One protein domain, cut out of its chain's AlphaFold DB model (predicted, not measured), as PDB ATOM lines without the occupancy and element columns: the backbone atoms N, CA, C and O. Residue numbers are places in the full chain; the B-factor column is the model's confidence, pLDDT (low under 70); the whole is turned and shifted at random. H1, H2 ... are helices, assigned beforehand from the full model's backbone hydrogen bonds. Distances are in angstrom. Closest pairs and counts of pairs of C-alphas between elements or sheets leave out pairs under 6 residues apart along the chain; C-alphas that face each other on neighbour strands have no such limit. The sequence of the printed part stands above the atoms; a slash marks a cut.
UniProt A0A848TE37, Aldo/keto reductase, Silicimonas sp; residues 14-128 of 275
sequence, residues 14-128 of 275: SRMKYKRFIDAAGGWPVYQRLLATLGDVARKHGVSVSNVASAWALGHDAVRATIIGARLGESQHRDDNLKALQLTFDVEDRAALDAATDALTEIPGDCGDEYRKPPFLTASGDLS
ATOM      1  N   SER A  14     343.016 154.382 213.180       78.94
ATOM      2  CA  SER A  14     342.716 154.386 211.742       78.94
ATOM      3  C   SER A  14     341.692 153.311 211.400       78.94
ATOM      4  O   SER A  14     340.779 153.532 210.609       78.94
ATOM      5  N   ARG A  15     341.800 152.141 212.034       86.44
ATOM      6  CA  ARG A  15     340.832 151.058 211.846       86.44
ATOM      7  C   ARG A  15     339.475 151.375 212.471       86.44
ATOM      8  O   ARG A  15     338.466 150.998 211.884       86.44
ATOM      9  N   MET A  16     339.431 152.087 213.599       86.25
ATOM     10  CA  MET A  16     338.171 152.577 214.175       86.25
ATOM     11  C   MET A  16     337.455 153.509 213.196       86.25
ATOM     12  O   MET A  16     336.258 153.354 212.965       86.25
ATOM     13  N   LYS A  17     338.200 154.422 212.556       86.31
ATOM     14  CA  LYS A  17     337.672 155.278 211.487       86.31
ATOM     15  C   LYS A  17     337.080 154.444 210.346       86.31
ATOM     16  O   LYS A  17     335.921 154.633 209.998       86.31
ATOM     17  N   TYR A  18     337.839 153.496 209.792       90.00
ATOM     18  CA  TYR A  18     337.348 152.662 208.685       90.00
ATOM     19  C   TYR A  18     336.116 151.834 209.062       90.00
ATOM     20  O   TYR A  18     335.230 151.666 208.230       90.00
ATOM     21  N   LYS A  19     336.022 151.351 210.307       91.75
ATOM     22  CA  LYS A  19     334.836 150.632 210.785       91.75
ATOM     23  C   LYS A  19     333.580 151.503 210.746       91.75
ATOM     24  O   LYS A  19     332.556 151.026 210.282       91.75
ATOM     25  N   ARG A  20     333.667 152.783 211.125       90.75
ATOM     26  CA  ARG A  20     332.531 153.722 211.029       90.75
ATOM     27  C   ARG A  20     332.061 153.923 209.589       90.75
ATOM     28  O   ARG A  20     330.861 153.931 209.348       90.75
ATOM     29  N   PHE A  21     332.992 154.038 208.639       92.81
ATOM     30  CA  PHE A  21     332.649 154.087 207.213       92.81
ATOM     31  C   PHE A  21     331.989 152.793 206.740       92.81
ATOM     32  O   PHE A  21     330.998 152.851 206.024       92.81
ATOM     33  N   ILE A  22     332.502 151.633 207.159       94.00
ATOM     34  CA  ILE A  22     331.886 150.338 206.850       94.00
ATOM     35  C   ILE A  22     330.454 150.285 207.384       94.00
ATOM     36  O   ILE A  22     329.560 149.865 206.658       94.00
ATOM     37  N   ASP A  23     330.227 150.739 208.614       93.06
ATOM     38  CA  ASP A  23     328.903 150.746 209.240       93.06
ATOM     39  C   ASP A  23     327.936 151.684 208.516       93.06
ATOM     40  O   ASP A  23     326.817 151.280 208.199       93.06
ATOM     41  N   ALA A  24     328.388 152.895 208.176       92.94
ATOM     42  CA  ALA A  24     327.612 153.851 207.390       92.94
ATOM     43  C   ALA A  24     327.301 153.334 205.973       92.94
ATOM     44  O   ALA A  24     326.203 153.556 205.473       92.94
ATOM     45  N   ALA A  25     328.222 152.583 205.359       95.06
ATOM     46  CA  ALA A  25     328.086 152.033 204.010       95.06
ATOM     47  C   ALA A  25     327.298 150.707 203.932       95.06
ATOM     48  O   ALA A  25     327.322 150.035 202.900       95.06
ATOM     49  N   GLY A  26     326.603 150.298 205.000       94.94
ATOM     50  CA  GLY A  26     325.754 149.095 205.016       94.94
ATOM     51  C   GLY A  26     326.274 147.937 205.877       94.94
ATOM     52  O   GLY A  26     325.661 146.868 205.923       94.94
ATOM     53  N   GLY A  27     327.374 148.139 206.599       95.69
ATOM     54  CA  GLY A  27     327.874 147.236 207.631       95.69
ATOM     55  C   GLY A  27     328.782 146.111 207.137       95.69
ATOM     56  O   GLY A  27     329.040 145.913 205.945       95.69
ATOM     57  N   TRP A  28     329.277 145.330 208.101       96.56
ATOM     58  CA  TRP A  28     330.268 144.279 207.866       96.56
ATOM     59  C   TRP A  28     329.867 143.229 206.817       96.56
ATOM     60  O   TRP A  28     330.714 142.886 205.989       96.56
ATOM     61  N   PRO A  29     328.611 142.731 206.756       96.19
ATOM     62  CA  PRO A  29     328.230 141.734 205.757       96.19
ATOM     63  C   PRO A  29     328.322 142.250 204.317       96.19
ATOM     64  O   PRO A  29     328.720 141.500 203.425       96.19
ATOM     65  N   VAL A  30     327.960 143.516 204.080       96.62
ATOM     66  CA  VAL A  30     328.081 144.151 202.757       96.62
ATOM     67  C   VAL A  30     329.557 144.314 202.409       96.62
ATOM     68  O   VAL A  30     329.993 143.908 201.333       96.62
ATOM     69  N   TYR A  31     330.355 144.793 203.364       96.75
ATOM     70  CA  TYR A  31     331.793 144.957 203.183       96.75
ATOM     71  C   TYR A  31     332.523 143.632 202.902       96.75
ATOM     72  O   TYR A  31     333.416 143.587 202.057       96.75
ATOM     73  N   GLN A  32     332.128 142.522 203.535       97.44
ATOM     74  CA  GLN A  32     332.686 141.201 203.222       97.44
ATOM     75  C   GLN A  32     332.350 140.742 201.800       97.44
ATOM     76  O   GLN A  32     333.208 140.140 201.154       97.44
ATOM     77  N   ARG A  33     331.149 141.048 201.285       97.12
ATOM     78  CA  ARG A  33     330.805 140.767 199.880       97.12
ATOM     79  C   ARG A  33     331.678 141.576 198.927       97.12
ATOM     80  O   ARG A  33     332.245 140.990 198.012       97.12
ATOM     81  N   LEU A  34     331.865 142.870 199.193       97.56
ATOM     82  CA  LEU A  34     332.779 143.713 198.421       97.56
ATOM     83  C   LEU A  34     334.202 143.134 198.410       97.56
ATOM     84  O   LEU A  34     334.799 142.968 197.350       97.56
ATOM     85  N   LEU A  35     334.742 142.770 199.578       97.44
ATOM     86  CA  LEU A  35     336.080 142.181 199.678       97.44
ATOM     87  C   LEU A  35     336.197 140.829 198.965       97.44
ATOM     88  O   LEU A  35     337.259 140.538 198.414       97.44
ATOM     89  N   ALA A  36     335.142 140.010 198.972       98.00
ATOM     90  CA  ALA A  36     335.105 138.758 198.224       98.00
ATOM     91  C   ALA A  36     335.165 139.022 196.712       98.00
ATOM     92  O   ALA A  36     336.044 138.477 196.049       98.00
ATOM     93  N   THR A  37     334.333 139.933 196.193       98.50
ATOM     94  CA  THR A  37     334.345 140.330 194.775       98.50
ATOM     95  C   THR A  37     335.706 140.878 194.350       98.50
ATOM     96  O   THR A  37     336.287 140.413 193.368       98.50
ATOM     97  N   LEU A  38     336.269 141.819 195.117       98.19
ATOM     98  CA  LEU A  38     337.609 142.350 194.850       98.19
ATOM     99  C   LEU A  38     338.668 141.238 194.880       98.19
ATOM    100  O   LEU A  38     339.601 141.257 194.083       98.19
ATOM    101  N   GLY A  39     338.529 140.267 195.787       98.06
ATOM    102  CA  GLY A  39     339.398 139.097 195.891       98.06
ATOM    103  C   GLY A  39     339.319 138.162 194.684       98.06
ATOM    104  O   GLY A  39     340.345 137.636 194.251       98.06
ATOM    105  N   ASP A  40     338.134 137.967 194.115       98.19
ATOM    106  CA  ASP A  40     337.923 137.138 192.927       98.19
ATOM    107  C   ASP A  40     338.575 137.768 191.693       98.19
ATOM    108  O   ASP A  40     339.371 137.113 191.012       98.19
ATOM    109  N   VAL A  41     338.342 139.067 191.478       98.38
ATOM    110  CA  VAL A  41     338.984 139.846 190.407       98.38
ATOM    111  C   VAL A  41     340.502 139.893 190.613       98.38
ATOM    112  O   VAL A  41     341.273 139.653 189.682       98.38
ATOM    113  N   ALA A  42     340.968 140.111 191.845       97.94
ATOM    114  CA  ALA A  42     342.394 140.125 192.167       97.94
ATOM    115  C   ALA A  42     343.077 138.792 191.818       97.94
ATOM    116  O   ALA A  42     344.157 138.788 191.223       97.94
ATOM    117  N   ARG A  43     342.432 137.653 192.124       97.88
ATOM    118  CA  ARG A  43     342.931 136.315 191.764       97.88
ATOM    119  C   ARG A  43     342.962 136.092 190.255       97.88
ATOM    120  O   ARG A  43     343.950 135.548 189.770       97.88
ATOM    121  N   LYS A  44     341.928 136.524 189.527       98.06
ATOM    122  CA  LYS A  44     341.862 136.439 188.057       98.06
ATOM    123  C   LYS A  44     343.028 137.176 187.390       98.06
ATOM    124  O   LYS A  44     343.629 136.647 186.461       98.06
ATOM    125  N   HIS A  45     343.376 138.354 187.904       97.38
ATOM    126  CA  HIS A  45     344.409 139.224 187.328       97.38
ATOM    127  C   HIS A  45     345.803 139.071 187.957       97.38
ATOM    128  O   HIS A  45     346.753 139.707 187.509       97.38
ATOM    129  N   GLY A  46     345.961 138.239 188.991       96.31
ATOM    130  CA  GLY A  46     347.251 138.027 189.662       96.31
ATOM    131  C   GLY A  46     347.782 139.267 190.398       96.31
ATOM    132  O   GLY A  46     348.996 139.456 190.503       96.31
ATOM    133  N   VAL A  47     346.885 140.119 190.899       96.75
ATOM    134  CA  VAL A  47     347.205 141.368 191.612       96.75
ATOM    135  C   VAL A  47     346.645 141.349 193.037       96.75
ATOM    136  O   VAL A  47     345.964 140.408 193.437       96.75
ATOM    137  N   SER A  48     346.951 142.368 193.841       95.06
ATOM    138  CA  SER A  48     346.382 142.501 195.182       95.06
ATOM    139  C   SER A  48     344.960 143.080 195.146       95.06
ATOM    140  O   SER A  48     344.586 143.807 194.225       95.06
ATOM    141  N   VAL A  49     344.172 142.805 196.190       95.50
ATOM    142  CA  VAL A  49     342.850 143.430 196.411       95.50
ATOM    143  C   VAL A  49     342.952 144.960 196.385       95.50
ATOM    144  O   VAL A  49     342.104 145.630 195.803       95.50
ATOM    145  N   SER A  50     344.019 145.515 196.969       93.62
ATOM    146  CA  SER A  50     344.293 146.955 196.975       93.62
ATOM    147  C   SER A  50     344.504 147.523 195.571       93.62
ATOM    148  O   SER A  50     344.049 148.633 195.301       93.62
ATOM    149  N   ASN A  51     345.130 146.765 194.666       96.00
ATOM    150  CA  ASN A  51     345.302 147.188 193.278       96.00
ATOM    151  C   ASN A  51     343.976 147.222 192.523       96.00
ATOM    152  O   ASN A  51     343.733 148.186 191.807       96.00
ATOM    153  N   VAL A  52     343.116 146.211 192.710       97.81
ATOM    154  CA  VAL A  52     341.770 146.195 192.111       97.81
ATOM    155  C   VAL A  52     340.959 147.391 192.597       97.81
ATOM    156  O   VAL A  52     340.434 148.136 191.778       97.81
ATOM    157  N   ALA A  53     340.919 147.625 193.913       95.88
ATOM    158  CA  ALA A  53     340.183 148.748 194.489       95.88
ATOM    159  C   ALA A  53     340.702 150.106 193.982       95.88
ATOM    160  O   ALA A  53     339.911 150.966 193.605       95.88
ATOM    161  N   SER A  54     342.027 150.289 193.926       95.62
ATOM    162  CA  SER A  54     342.638 151.540 193.452       95.62
ATOM    163  C   SER A  54     342.389 151.771 191.960       95.62
ATOM    164  O   SER A  54     342.053 152.879 191.560       95.62
ATOM    165  N   ALA A  55     342.527 150.732 191.132       96.19
ATOM    166  CA  ALA A  55     342.282 150.822 189.694       96.19
ATOM    167  C   ALA A  55     340.801 151.061 189.369       96.19
ATOM    168  O   ALA A  55     340.499 151.824 188.455       96.19
ATOM    169  N   TRP A  56     339.881 150.443 190.120       96.00
ATOM    170  CA  TRP A  56     338.446 150.699 189.981       96.00
ATOM    171  C   TRP A  56     338.120 152.149 190.348       96.00
ATOM    172  O   TRP A  56     337.524 152.848 189.536       96.00
ATOM    173  N   ALA A  57     338.628 152.648 191.483       94.25
ATOM    174  CA  ALA A  57     338.432 154.037 191.900       94.25
ATOM    175  C   ALA A  57     338.964 155.041 190.859       94.25
ATOM    176  O   ALA A  57     338.265 155.983 190.503       94.25
ATOM    177  N   LEU A  58     340.168 154.812 190.319       94.19
ATOM    178  CA  LEU A  58     340.750 155.622 189.235       94.19
ATOM    179  C   LEU A  58     339.963 155.549 187.917       94.19
ATOM    180  O   LEU A  58     340.163 156.391 187.047       94.19
ATOM    181  N   GLY A  59     339.117 154.534 187.745       91.81
ATOM    182  CA  GLY A  59     338.294 154.345 186.556       91.81
ATOM    183  C   GLY A  59     337.062 155.248 186.491       91.81
ATOM    184  O   GLY A  59     336.440 155.306 185.434       91.81
ATOM    185  N   HIS A  60     336.707 155.940 187.578       91.00
ATOM    186  CA  HIS A  60     335.600 156.899 187.589       91.00
ATOM    187  C   HIS A  60     336.036 158.255 187.036       91.00
ATOM    188  O   HIS A  60     337.062 158.795 187.443       91.00
ATOM    189  N   ASP A  61     335.200 158.867 186.193       89.31
ATOM    190  CA  ASP A  61     335.502 160.155 185.545       89.31
ATOM    191  C   ASP A  61     335.804 161.291 186.537       89.31
ATOM    192  O   ASP A  61     336.620 162.173 186.248       89.31
ATOM    193  N   ALA A  62     335.175 161.253 187.717       87.69
ATOM    194  CA  ALA A  62     335.371 162.224 188.790       87.69
ATOM    195  C   ALA A  62     336.710 162.056 189.540       87.69
ATOM    196  O   ALA A  62     337.162 162.982 190.214       87.69
ATOM    197  N   VAL A  63     337.375 160.901 189.431       91.00
ATOM    198  CA  VAL A  63     338.599 160.596 190.182       91.00
ATOM    199  C   VAL A  63     339.821 160.838 189.301       91.00
ATOM    200  O   VAL A  63     340.039 160.177 188.292       91.00
ATOM    201  N   ARG A  64     340.668 161.796 189.696       89.81
ATOM    202  CA  ARG A  64     341.896 162.137 188.950       89.81
ATOM    203  C   ARG A  64     343.165 161.505 189.507       89.81
ATOM    204  O   ARG A  64     344.145 161.371 188.779       89.81
ATOM    205  N   ALA A  65     343.166 161.136 190.784       92.06
ATOM    206  CA  ALA A  65     344.316 160.530 191.438       92.06
ATOM    207  C   ALA A  65     343.893 159.703 192.656       92.06
ATOM    208  O   ALA A  65     342.899 160.000 193.315       92.06
ATOM    209  N   THR A  66     344.716 158.715 193.002       89.25
ATOM    210  CA  THR A  66     344.645 157.985 194.272       89.25
ATOM    211  C   THR A  66     345.936 158.225 195.041       89.25
ATOM    212  O   THR A  66     347.029 158.017 194.515       89.25
ATOM    213  N   ILE A  67     345.818 158.666 196.294       89.62
ATOM    214  CA  ILE A  67     346.965 158.911 197.171       89.62
ATOM    215  C   ILE A  67     347.200 157.658 198.012       89.62
ATOM    216  O   ILE A  67     346.356 157.280 198.822       89.62
ATOM    217  N   ILE A  68     348.357 157.018 197.838       86.44
ATOM    218  CA  ILE A  68     348.730 155.811 198.582       86.44
ATOM    219  C   ILE A  68     349.898 156.138 199.512       86.44
ATOM    220  O   ILE A  68     350.986 156.500 199.065       86.44
ATOM    221  N   GLY A  69     349.674 156.003 200.819       83.69
ATOM    222  CA  GLY A  69     350.725 156.156 201.822       83.69
ATOM    223  C   GLY A  69     351.715 154.989 201.790       83.69
ATOM    224  O   GLY A  69     351.316 153.831 201.693       83.69
ATOM    225  N   ALA A  70     353.008 155.288 201.916       85.12
ATOM    226  CA  ALA A  70     354.078 154.297 201.993       85.12
ATOM    227  C   ALA A  70     354.964 154.578 203.211       85.12
ATOM    228  O   ALA A  70     355.406 155.709 203.412       85.12
ATOM    229  N   ARG A  71     355.267 153.546 204.007       86.38
ATOM    230  CA  ARG A  71     356.246 153.653 205.102       86.38
ATOM    231  C   ARG A  71     357.595 153.131 204.631       86.38
ATOM    232  O   ARG A  71     357.780 151.921 204.488       86.38
ATOM    233  N   LEU A  72     358.517 154.048 204.346       85.12
ATOM    234  CA  LEU A  72     359.857 153.712 203.860       85.12
ATOM    235  C   LEU A  72     360.596 152.851 204.890       85.12
ATOM    236  O   LEU A  72     360.654 153.198 206.063       85.12
ATOM    237  N   GLY A  73     361.146 151.721 204.443       85.00
ATOM    238  CA  GLY A  73     361.827 150.757 205.316       85.00
ATOM    239  C   GLY A  73     360.906 149.798 206.082       85.00
ATOM    240  O   GLY A  73     361.412 148.855 206.680       85.00
ATOM    241  N   GLU A  74     359.581 149.976 206.022       83.19
ATOM    242  CA  GLU A  74     358.610 149.088 206.676       83.19
ATOM    243  C   GLU A  74     357.636 148.464 205.665       83.19
ATOM    244  O   GLU A  74     357.739 147.293 205.315       83.19
ATOM    245  N   SER A  75     356.678 149.255 205.185       79.25
ATOM    246  CA  SER A  75     355.511 148.811 204.412       79.25
ATOM    247  C   SER A  75     355.275 149.766 203.247       79.25
ATOM    248  O   SER A  75     354.325 150.545 203.205       79.25
ATOM    249  N   GLN A  76     356.210 149.760 202.296       83.75
ATOM    250  CA  GLN A  76     356.181 150.706 201.180       83.75
ATOM    251  C   GLN A  76     355.366 150.219 199.972       83.75
ATOM    252  O   GLN A  76     354.823 151.053 199.259       83.75
ATOM    253  N   HIS A  77     355.305 148.901 199.724       89.06
ATOM    254  CA  HIS A  77     354.517 148.234 198.662       89.06
ATOM    255  C   HIS A  77     354.555 148.879 197.256       89.06
ATOM    256  O   HIS A  77     353.680 148.628 196.436       89.06
ATOM    257  N   ARG A  78     355.584 149.683 196.951       88.94
ATOM    258  CA  ARG A  78     355.652 150.545 195.757       88.94
ATOM    259  C   ARG A  78     355.477 149.766 194.458       88.94
ATOM    260  O   ARG A  78     354.642 150.136 193.641       88.94
ATOM    261  N   ASP A  79     356.226 148.678 194.308       89.62
ATOM    262  CA  ASP A  79     356.195 147.857 193.095       89.62
ATOM    263  C   ASP A  79     354.853 147.137 192.919       89.62
ATOM    264  O   ASP A  79     354.413 146.921 191.794       89.62
ATOM    265  N   ASP A  80     354.181 146.780 194.021       92.25
ATOM    266  CA  ASP A  80     352.847 146.185 193.947       92.25
ATOM    267  C   ASP A  80     351.801 147.227 193.549       92.25
ATOM    268  O   ASP A  80     351.049 146.990 192.606       92.25
ATOM    269  N   ASN A  81     351.823 148.403 194.186       91.81
ATOM    270  CA  ASN A  81     350.884 149.497 193.930       91.81
ATOM    271  C   ASN A  81     350.922 149.972 192.466       91.81
ATOM    272  O   ASN A  81     349.889 150.321 191.901       91.81
ATOM    273  N   LEU A  82     352.096 149.952 191.820       91.88
ATOM    274  CA  LEU A  82     352.239 150.338 190.410       91.88
ATOM    275  C   LEU A  82     351.442 149.445 189.449       91.88
ATOM    276  O   LEU A  82     351.053 149.907 188.378       91.88
ATOM    277  N   LYS A  83     351.154 148.192 189.822       94.44
ATOM    278  CA  LYS A  83     350.366 147.287 188.971       94.44
ATOM    279  C   LYS A  83     348.914 147.749 188.822       94.44
ATOM    280  O   LYS A  83     348.280 147.370 187.844       94.44
ATOM    281  N   ALA A  84     348.393 148.580 189.733       93.69
ATOM    282  CA  ALA A  84     347.054 149.160 189.599       93.69
ATOM    283  C   ALA A  84     346.908 149.976 188.300       93.69
ATOM    284  O   ALA A  84     345.865 149.926 187.662       93.69
ATOM    285  N   LEU A  85     347.974 150.655 187.856       91.88
ATOM    286  CA  LEU A  85     347.976 151.463 186.626       91.88
ATOM    287  C   LEU A  85     347.964 150.625 185.339       91.88
ATOM    288  O   LEU A  85     347.738 151.159 184.258       91.88
ATOM    289  N   GLN A  86     348.268 149.332 185.444       91.56
ATOM    290  CA  GLN A  86     348.341 148.406 184.311       91.56
ATOM    291  C   GLN A  86     347.105 147.503 184.229       91.56
ATOM    292  O   GLN A  86     346.976 146.714 183.295       91.56
ATOM    293  N   LEU A  87     346.207 147.592 185.214       95.31
ATOM    294  CA  LEU A  87     345.045 146.729 185.314       95.31
ATOM    295  C   LEU A  87     343.965 147.180 184.328       95.31
ATOM    296  O   LEU A  87     343.589 148.349 184.289       95.31
ATOM    297  N   THR A  88     343.454 146.241 183.535       95.31
ATOM    298  CA  THR A  88     342.327 146.476 182.627       95.31
ATOM    299  C   THR A  88     341.208 145.511 182.981       95.31
ATOM    300  O   THR A  88     341.396 144.300 182.914       95.31
ATOM    301  N   PHE A  89     340.053 146.057 183.355       97.12
ATOM    302  CA  PHE A  89     338.860 145.275 183.667       97.12
ATOM    303  C   PHE A  89     338.089 144.931 182.400       97.12
ATOM    304  O   PHE A  89     337.772 145.826 181.605       97.12
ATOM    305  N   ASP A  90     337.761 143.651 182.239       97.25
ATOM    306  CA  ASP A  90     336.808 143.229 181.220       97.25
ATOM    307  C   ASP A  90     335.354 143.492 181.655       97.25
ATOM    308  O   ASP A  90     335.082 144.087 182.701       97.25
ATOM    309  N   VAL A  91     334.402 143.113 180.801       97.62
ATOM    310  CA  VAL A  91     332.973 143.375 181.029       97.62
ATOM    311  C   VAL A  91     332.455 142.649 182.272       97.62
ATOM    312  O   VAL A  91     331.633 143.205 182.997       97.62
ATOM    313  N   GLU A  92     332.939 141.434 182.537       98.00
ATOM    314  CA  GLU A  92     332.515 140.648 183.699       98.00
ATOM    315  C   GLU A  92     333.083 141.237 184.991       98.00
ATOM    316  O   GLU A  92     332.358 141.357 185.977       98.00
ATOM    317  N   ASP A  93     334.351 141.663 184.969       98.12
ATOM    318  CA  ASP A  93     334.983 142.338 186.103       98.12
ATOM    319  C   ASP A  93     334.224 143.613 186.470       98.12
ATOM    320  O   ASP A  93     333.888 143.817 187.635       98.12
ATOM    321  N   ARG A  94     333.922 144.458 185.473       96.75
ATOM    322  CA  ARG A  94     333.187 145.712 185.685       96.75
ATOM    323  C   ARG A  94     331.806 145.449 186.262       96.75
ATOM    324  O   ARG A  94     331.496 145.982 187.316       96.75
ATOM    325  N   ALA A  95     331.033 144.555 185.645       97.88
ATOM    326  CA  ALA A  95     329.695 144.225 186.127       97.88
ATOM    327  C   ALA A  95     329.700 143.700 187.574       97.88
ATOM    328  O   ALA A  95     328.815 144.039 188.356       97.88
ATOM    329  N   ALA A  96     330.694 142.887 187.946       98.19
ATOM    330  CA  ALA A  96     330.818 142.375 189.307       98.19
ATOM    331  C   ALA A  96     331.206 143.471 190.313       98.19
ATOM    332  O   ALA A  96     330.651 143.508 191.414       98.19
ATOM    333  N   LEU A  97     332.151 144.345 189.951       97.75
ATOM    334  CA  LEU A  97     332.589 145.458 190.794       97.75
ATOM    335  C   LEU A  97     331.463 146.475 190.990       97.75
ATOM    336  O   LEU A  97     331.170 146.804 192.136       97.75
ATOM    337  N   ASP A  98     330.784 146.867 189.911       96.38
ATOM    338  CA  ASP A  98     329.655 147.801 189.941       96.38
ATOM    339  C   ASP A  98     328.522 147.245 190.817       96.38
ATOM    340  O   ASP A  98     328.072 147.903 191.749       96.38
ATOM    341  N   ALA A  99     328.144 145.973 190.637       97.50
ATOM    342  CA  ALA A  99     327.125 145.341 191.477       97.50
ATOM    343  C   ALA A  99     327.524 145.262 192.965       97.50
ATOM    344  O   ALA A  99     326.663 145.310 193.847       97.50
ATOM    345  N   ALA A 100     328.818 145.109 193.267       96.75
ATOM    346  CA  ALA A 100     329.307 145.088 194.642       96.75
ATOM    347  C   ALA A 100     329.308 146.484 195.278       96.75
ATOM    348  O   ALA A 100     329.045 146.591 196.478       96.75
ATOM    349  N   THR A 101     329.587 147.532 194.502       94.31
ATOM    350  CA  THR A 101     329.565 148.920 194.975       94.31
ATOM    351  C   THR A 101     328.158 149.493 195.062       94.31
ATOM    352  O   THR A 101     327.859 150.154 196.048       94.31
ATOM    353  N   ASP A 102     327.266 149.150 194.134       95.44
ATOM    354  CA  ASP A 102     325.851 149.553 194.151       95.44
ATOM    355  C   ASP A 102     325.085 148.970 195.349       95.44
ATOM    356  O   ASP A 102     324.028 149.461 195.738       95.44
ATOM    357  N   ALA A 103     325.611 147.901 195.953       96.06
ATOM    358  CA  ALA A 103     325.059 147.304 197.162       96.06
ATOM    359  C   ALA A 103     325.444 148.053 198.453       96.06
ATOM    360  O   ALA A 103     324.949 147.683 199.524       96.06
ATOM    361  N   LEU A 104     326.350 149.038 198.382       96.19
ATOM    362  CA  LEU A 104     326.723 149.889 199.512       96.19
ATOM    363  C   LEU A 104     325.676 150.987 199.718       96.19
ATOM    364  O   LEU A 104     325.078 151.491 198.772       96.19
ATOM    365  N   THR A 105     325.497 151.397 200.969       95.62
ATOM    366  CA  THR A 105     324.749 152.618 201.281       95.62
ATOM    367  C   THR A 105     325.623 153.834 200.981       95.62
ATOM    368  O   THR A 105     326.792 153.868 201.367       95.62
ATOM    369  N   GLU A 106     325.055 154.840 200.319       91.94
ATOM    370  CA  GLU A 106     325.731 156.115 200.088       91.94
ATOM    371  C   GLU A 106     326.084 156.788 201.422       91.94
ATOM    372  O   GLU A 106     325.269 156.848 202.349       91.94
ATOM    373  N   ILE A 107     327.322 157.275 201.534       91.06
ATOM    374  CA  ILE A 107     327.755 158.021 202.716       91.06
ATOM    375  C   ILE A 107     327.034 159.374 202.712       91.06
ATOM    376  O   ILE A 107     327.098 160.078 201.707       91.06
ATOM    377  N   PRO A 108     326.350 159.754 203.805       83.44
ATOM    378  CA  PRO A 108     325.598 160.998 203.843       83.44
ATOM    379  C   PRO A 108     326.524 162.218 203.841       83.44
ATOM    380  O   PRO A 108     327.566 162.218 204.498       83.44
ATOM    381  N   GLY A 109     326.067 163.289 203.196       83.69
ATOM    382  CA  GLY A 109     326.769 164.569 203.153       83.69
ATOM    383  C   GLY A 109     327.783 164.661 202.017       83.69
ATOM    384  O   GLY A 109     327.824 163.825 201.118       83.69
ATOM    385  N   ASP A 110     328.568 165.728 202.046       81.19
ATOM    386  CA  ASP A 110     329.593 166.013 201.045       81.19
ATOM    387  C   ASP A 110     331.010 165.752 201.582       81.19
ATOM    388  O   ASP A 110     331.211 165.492 202.769       81.19
ATOM    389  N   CYS A 111     332.021 165.834 200.719       81.19
ATOM    390  CA  CYS A 111     333.415 165.669 201.101       81.19
ATOM    391  C   CYS A 111     333.797 166.618 202.250       81.19
ATOM    392  O   CYS A 111     333.764 167.843 202.125       81.19
ATOM    393  N   GLY A 112     334.203 166.042 203.379       79.44
ATOM    394  CA  GLY A 112     334.575 166.774 204.579       79.44
ATOM    395  C   GLY A 112     333.452 166.885 205.613       79.44
ATOM    396  O   GLY A 112     333.757 167.144 206.781       79.44
ATOM    397  N   ASP A 113     332.187 166.649 205.243       82.75
ATOM    398  CA  ASP A 113     331.077 166.639 206.202       82.75
ATOM    399  C   ASP A 113     331.259 165.544 207.251       82.75
ATOM    400  O   ASP A 113     330.870 165.743 208.397       82.75
ATOM    401  N   GLU A 114     331.960 164.453 206.938       84.25
ATOM    402  CA  GLU A 114     332.239 163.394 207.905       84.25
ATOM    403  C   GLU A 114     333.056 163.860 209.128       84.25
ATOM    404  O   GLU A 114     333.105 163.158 210.145       84.25
ATOM    405  N   TYR A 115     333.712 165.025 209.031       76.88
ATOM    406  CA  TYR A 115     334.425 165.682 210.132       76.88
ATOM    407  C   TYR A 115     333.621 166.815 210.780       76.88
ATOM    408  O   TYR A 115     333.972 167.232 211.881       76.88
ATOM    409  N   ARG A 116     332.589 167.334 210.103       74.75
ATOM    410  CA  ARG A 116     331.880 168.574 210.467       74.75
ATOM    411  C   ARG A 116     330.437 168.341 210.914       74.75
ATOM    412  O   ARG A 116     329.894 169.171 211.634       74.75
ATOM    413  N   LYS A 117     329.813 167.237 210.494       78.12
ATOM    414  CA  LYS A 117     328.398 166.935 210.731       78.12
ATOM    415  C   LYS A 117     328.204 165.483 211.194       78.12
ATOM    416  O   LYS A 117     328.943 164.589 210.777       78.12
ATOM    417  N   PRO A 118     327.185 165.211 212.028       78.50
ATOM    418  CA  PRO A 118     326.758 163.848 212.311       78.50
ATOM    419  C   PRO A 118     326.235 163.126 211.048       78.50
ATOM    420  O   PRO A 118     325.525 163.747 210.258       78.50
ATOM    421  N   PRO A 119     326.484 161.810 210.890       82.81
ATOM    422  CA  PRO A 119     327.308 160.973 211.756       82.81
ATOM    423  C   PRO A 119     328.807 161.236 211.536       82.81
ATOM    424  O   PRO A 119     329.320 161.055 210.438       82.81
ATOM    425  N   PHE A 120     329.537 161.587 212.599       84.50
ATOM    426  CA  PHE A 120     330.979 161.826 212.504       84.50
ATOM    427  C   PHE A 120     331.735 160.520 212.225       84.50
ATOM    428  O   PHE A 120     331.786 159.614 213.074       84.50
ATOM    429  N   LEU A 121     332.379 160.434 211.058       84.19
ATOM    430  CA  LEU A 121     333.148 159.262 210.619       84.19
ATOM    431  C   LEU A 121     334.647 159.461 210.875       84.19
ATOM    432  O   LEU A 121     335.501 159.142 210.049       84.19
ATOM    433  N   THR A 122     334.983 159.989 212.052       81.12
ATOM    434  CA  THR A 122     336.367 160.156 212.516       81.12
ATOM    435  C   THR A 122     336.727 159.079 213.543       81.12
ATOM    436  O   THR A 122     335.854 158.443 214.130       81.12
ATOM    437  N   ALA A 123     338.019 158.860 213.787       69.31
ATOM    438  CA  ALA A 123     338.472 157.884 214.782       69.31
ATOM    439  C   ALA A 123     337.952 158.203 216.201       69.31
ATOM    440  O   ALA A 123     337.501 157.304 216.911       69.31
ATOM    441  N   SER A 124     337.956 159.484 216.575       68.75
ATOM    442  CA  SER A 124     337.520 160.001 217.878       68.75
ATOM    443  C   SER A 124     336.009 160.246 217.971       68.75
ATOM    444  O   SER A 124     335.494 160.437 219.067       68.75
ATOM    445  N   GLY A 125     335.285 160.210 216.848       71.56
ATOM    446  CA  GLY A 125     333.877 160.599 216.782       71.56
ATOM    447  C   GLY A 125     333.709 162.104 216.593       71.56
ATOM    448  O   GLY A 125     334.317 162.675 215.689       71.56
ATOM    449  N   ASP A 126     332.857 162.722 217.404       68.69
ATOM    450  CA  ASP A 126     332.628 164.163 217.349       68.69
ATOM    451  C   ASP A 126     333.892 164.922 217.788       68.69
ATOM    452  O   ASP A 126     334.358 164.785 218.920       68.69
ATOM    453  N   LEU A 127     334.474 165.682 216.860       65.25
ATOM    454  CA  LEU A 127     335.653 166.520 217.084       65.25
ATOM    455  C   LEU A 127     335.298 168.010 217.190       65.25
ATOM    456  O   LEU A 127     336.211 168.830 217.253       65.25
ATOM    457  N   SER A 128     334.013 168.370 217.238       62.03
ATOM    458  CA  SER A 128     333.546 169.765 217.198       62.03
ATOM    459  C   SER A 128     334.191 170.622 218.293       62.03
ATOM    460  O   SER A 128     334.690 171.704 218.010       62.03
TER     461      SER A 128
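This is residues 14 to 128 of the 275 residues of the protein "Aldo/keto reductase" of Silicimonas sp (UniProt A0A848TE37). Four helices pack one on the next: H5 lies beside H2, H3 crosses H2, and H4 packs on H3. H1 makes a corner with H2; short H6 lies away from the helices. The printed part, 115 residues with helices H1 to H6 in order and no named strand, is all helix and compact: radius of gyration of the C-alphas 15.5 A, spans 43 by 37 by 27 A.

H1, residues 14 to 24, is close but not clearly touching to H2, residues 28 to 45, only just about perpendicular at 72 degrees; closest C-alphas Ile 22 and Trp 28, 6.4 A. Residues 35 to 42 of H2 touch H3, residues 49 to 58, about perpendicular at 87 degrees; closest C-alphas Ala 42 and Val 49, 5.4 A. H3 touches H4, residues 78 to 86, at a steep tilt of 49 degrees, the same way; closest C-alphas Asn 51 and Ala 84, 4.5 A. Residues 33 to 41 of H2 touch H5, residues 91 to 102, at a shallow tilt of 16 degrees, opposite ways; closest C-alphas Leu 34 and Ala 100, 5.3 A. H6, residues 113 to 116, touches no helix. Every O i to N i+4 pair is within hydrogen-bond range in H1, H2, H3 and H5; in H4 1 of 5 is, beside 5 of 6 O i to N i+3 pairs.

H1 begins at C-alpha 14 (342.716, 154.386, 211.742); H2 is 25.4 A long; H6 ends at C-alpha 116 (331.880, 168.574, 210.467).

The printed part has no cut. The link H3 to H4 is long. Residues 123 to 124 and 126 to 128 are under pLDDT 70.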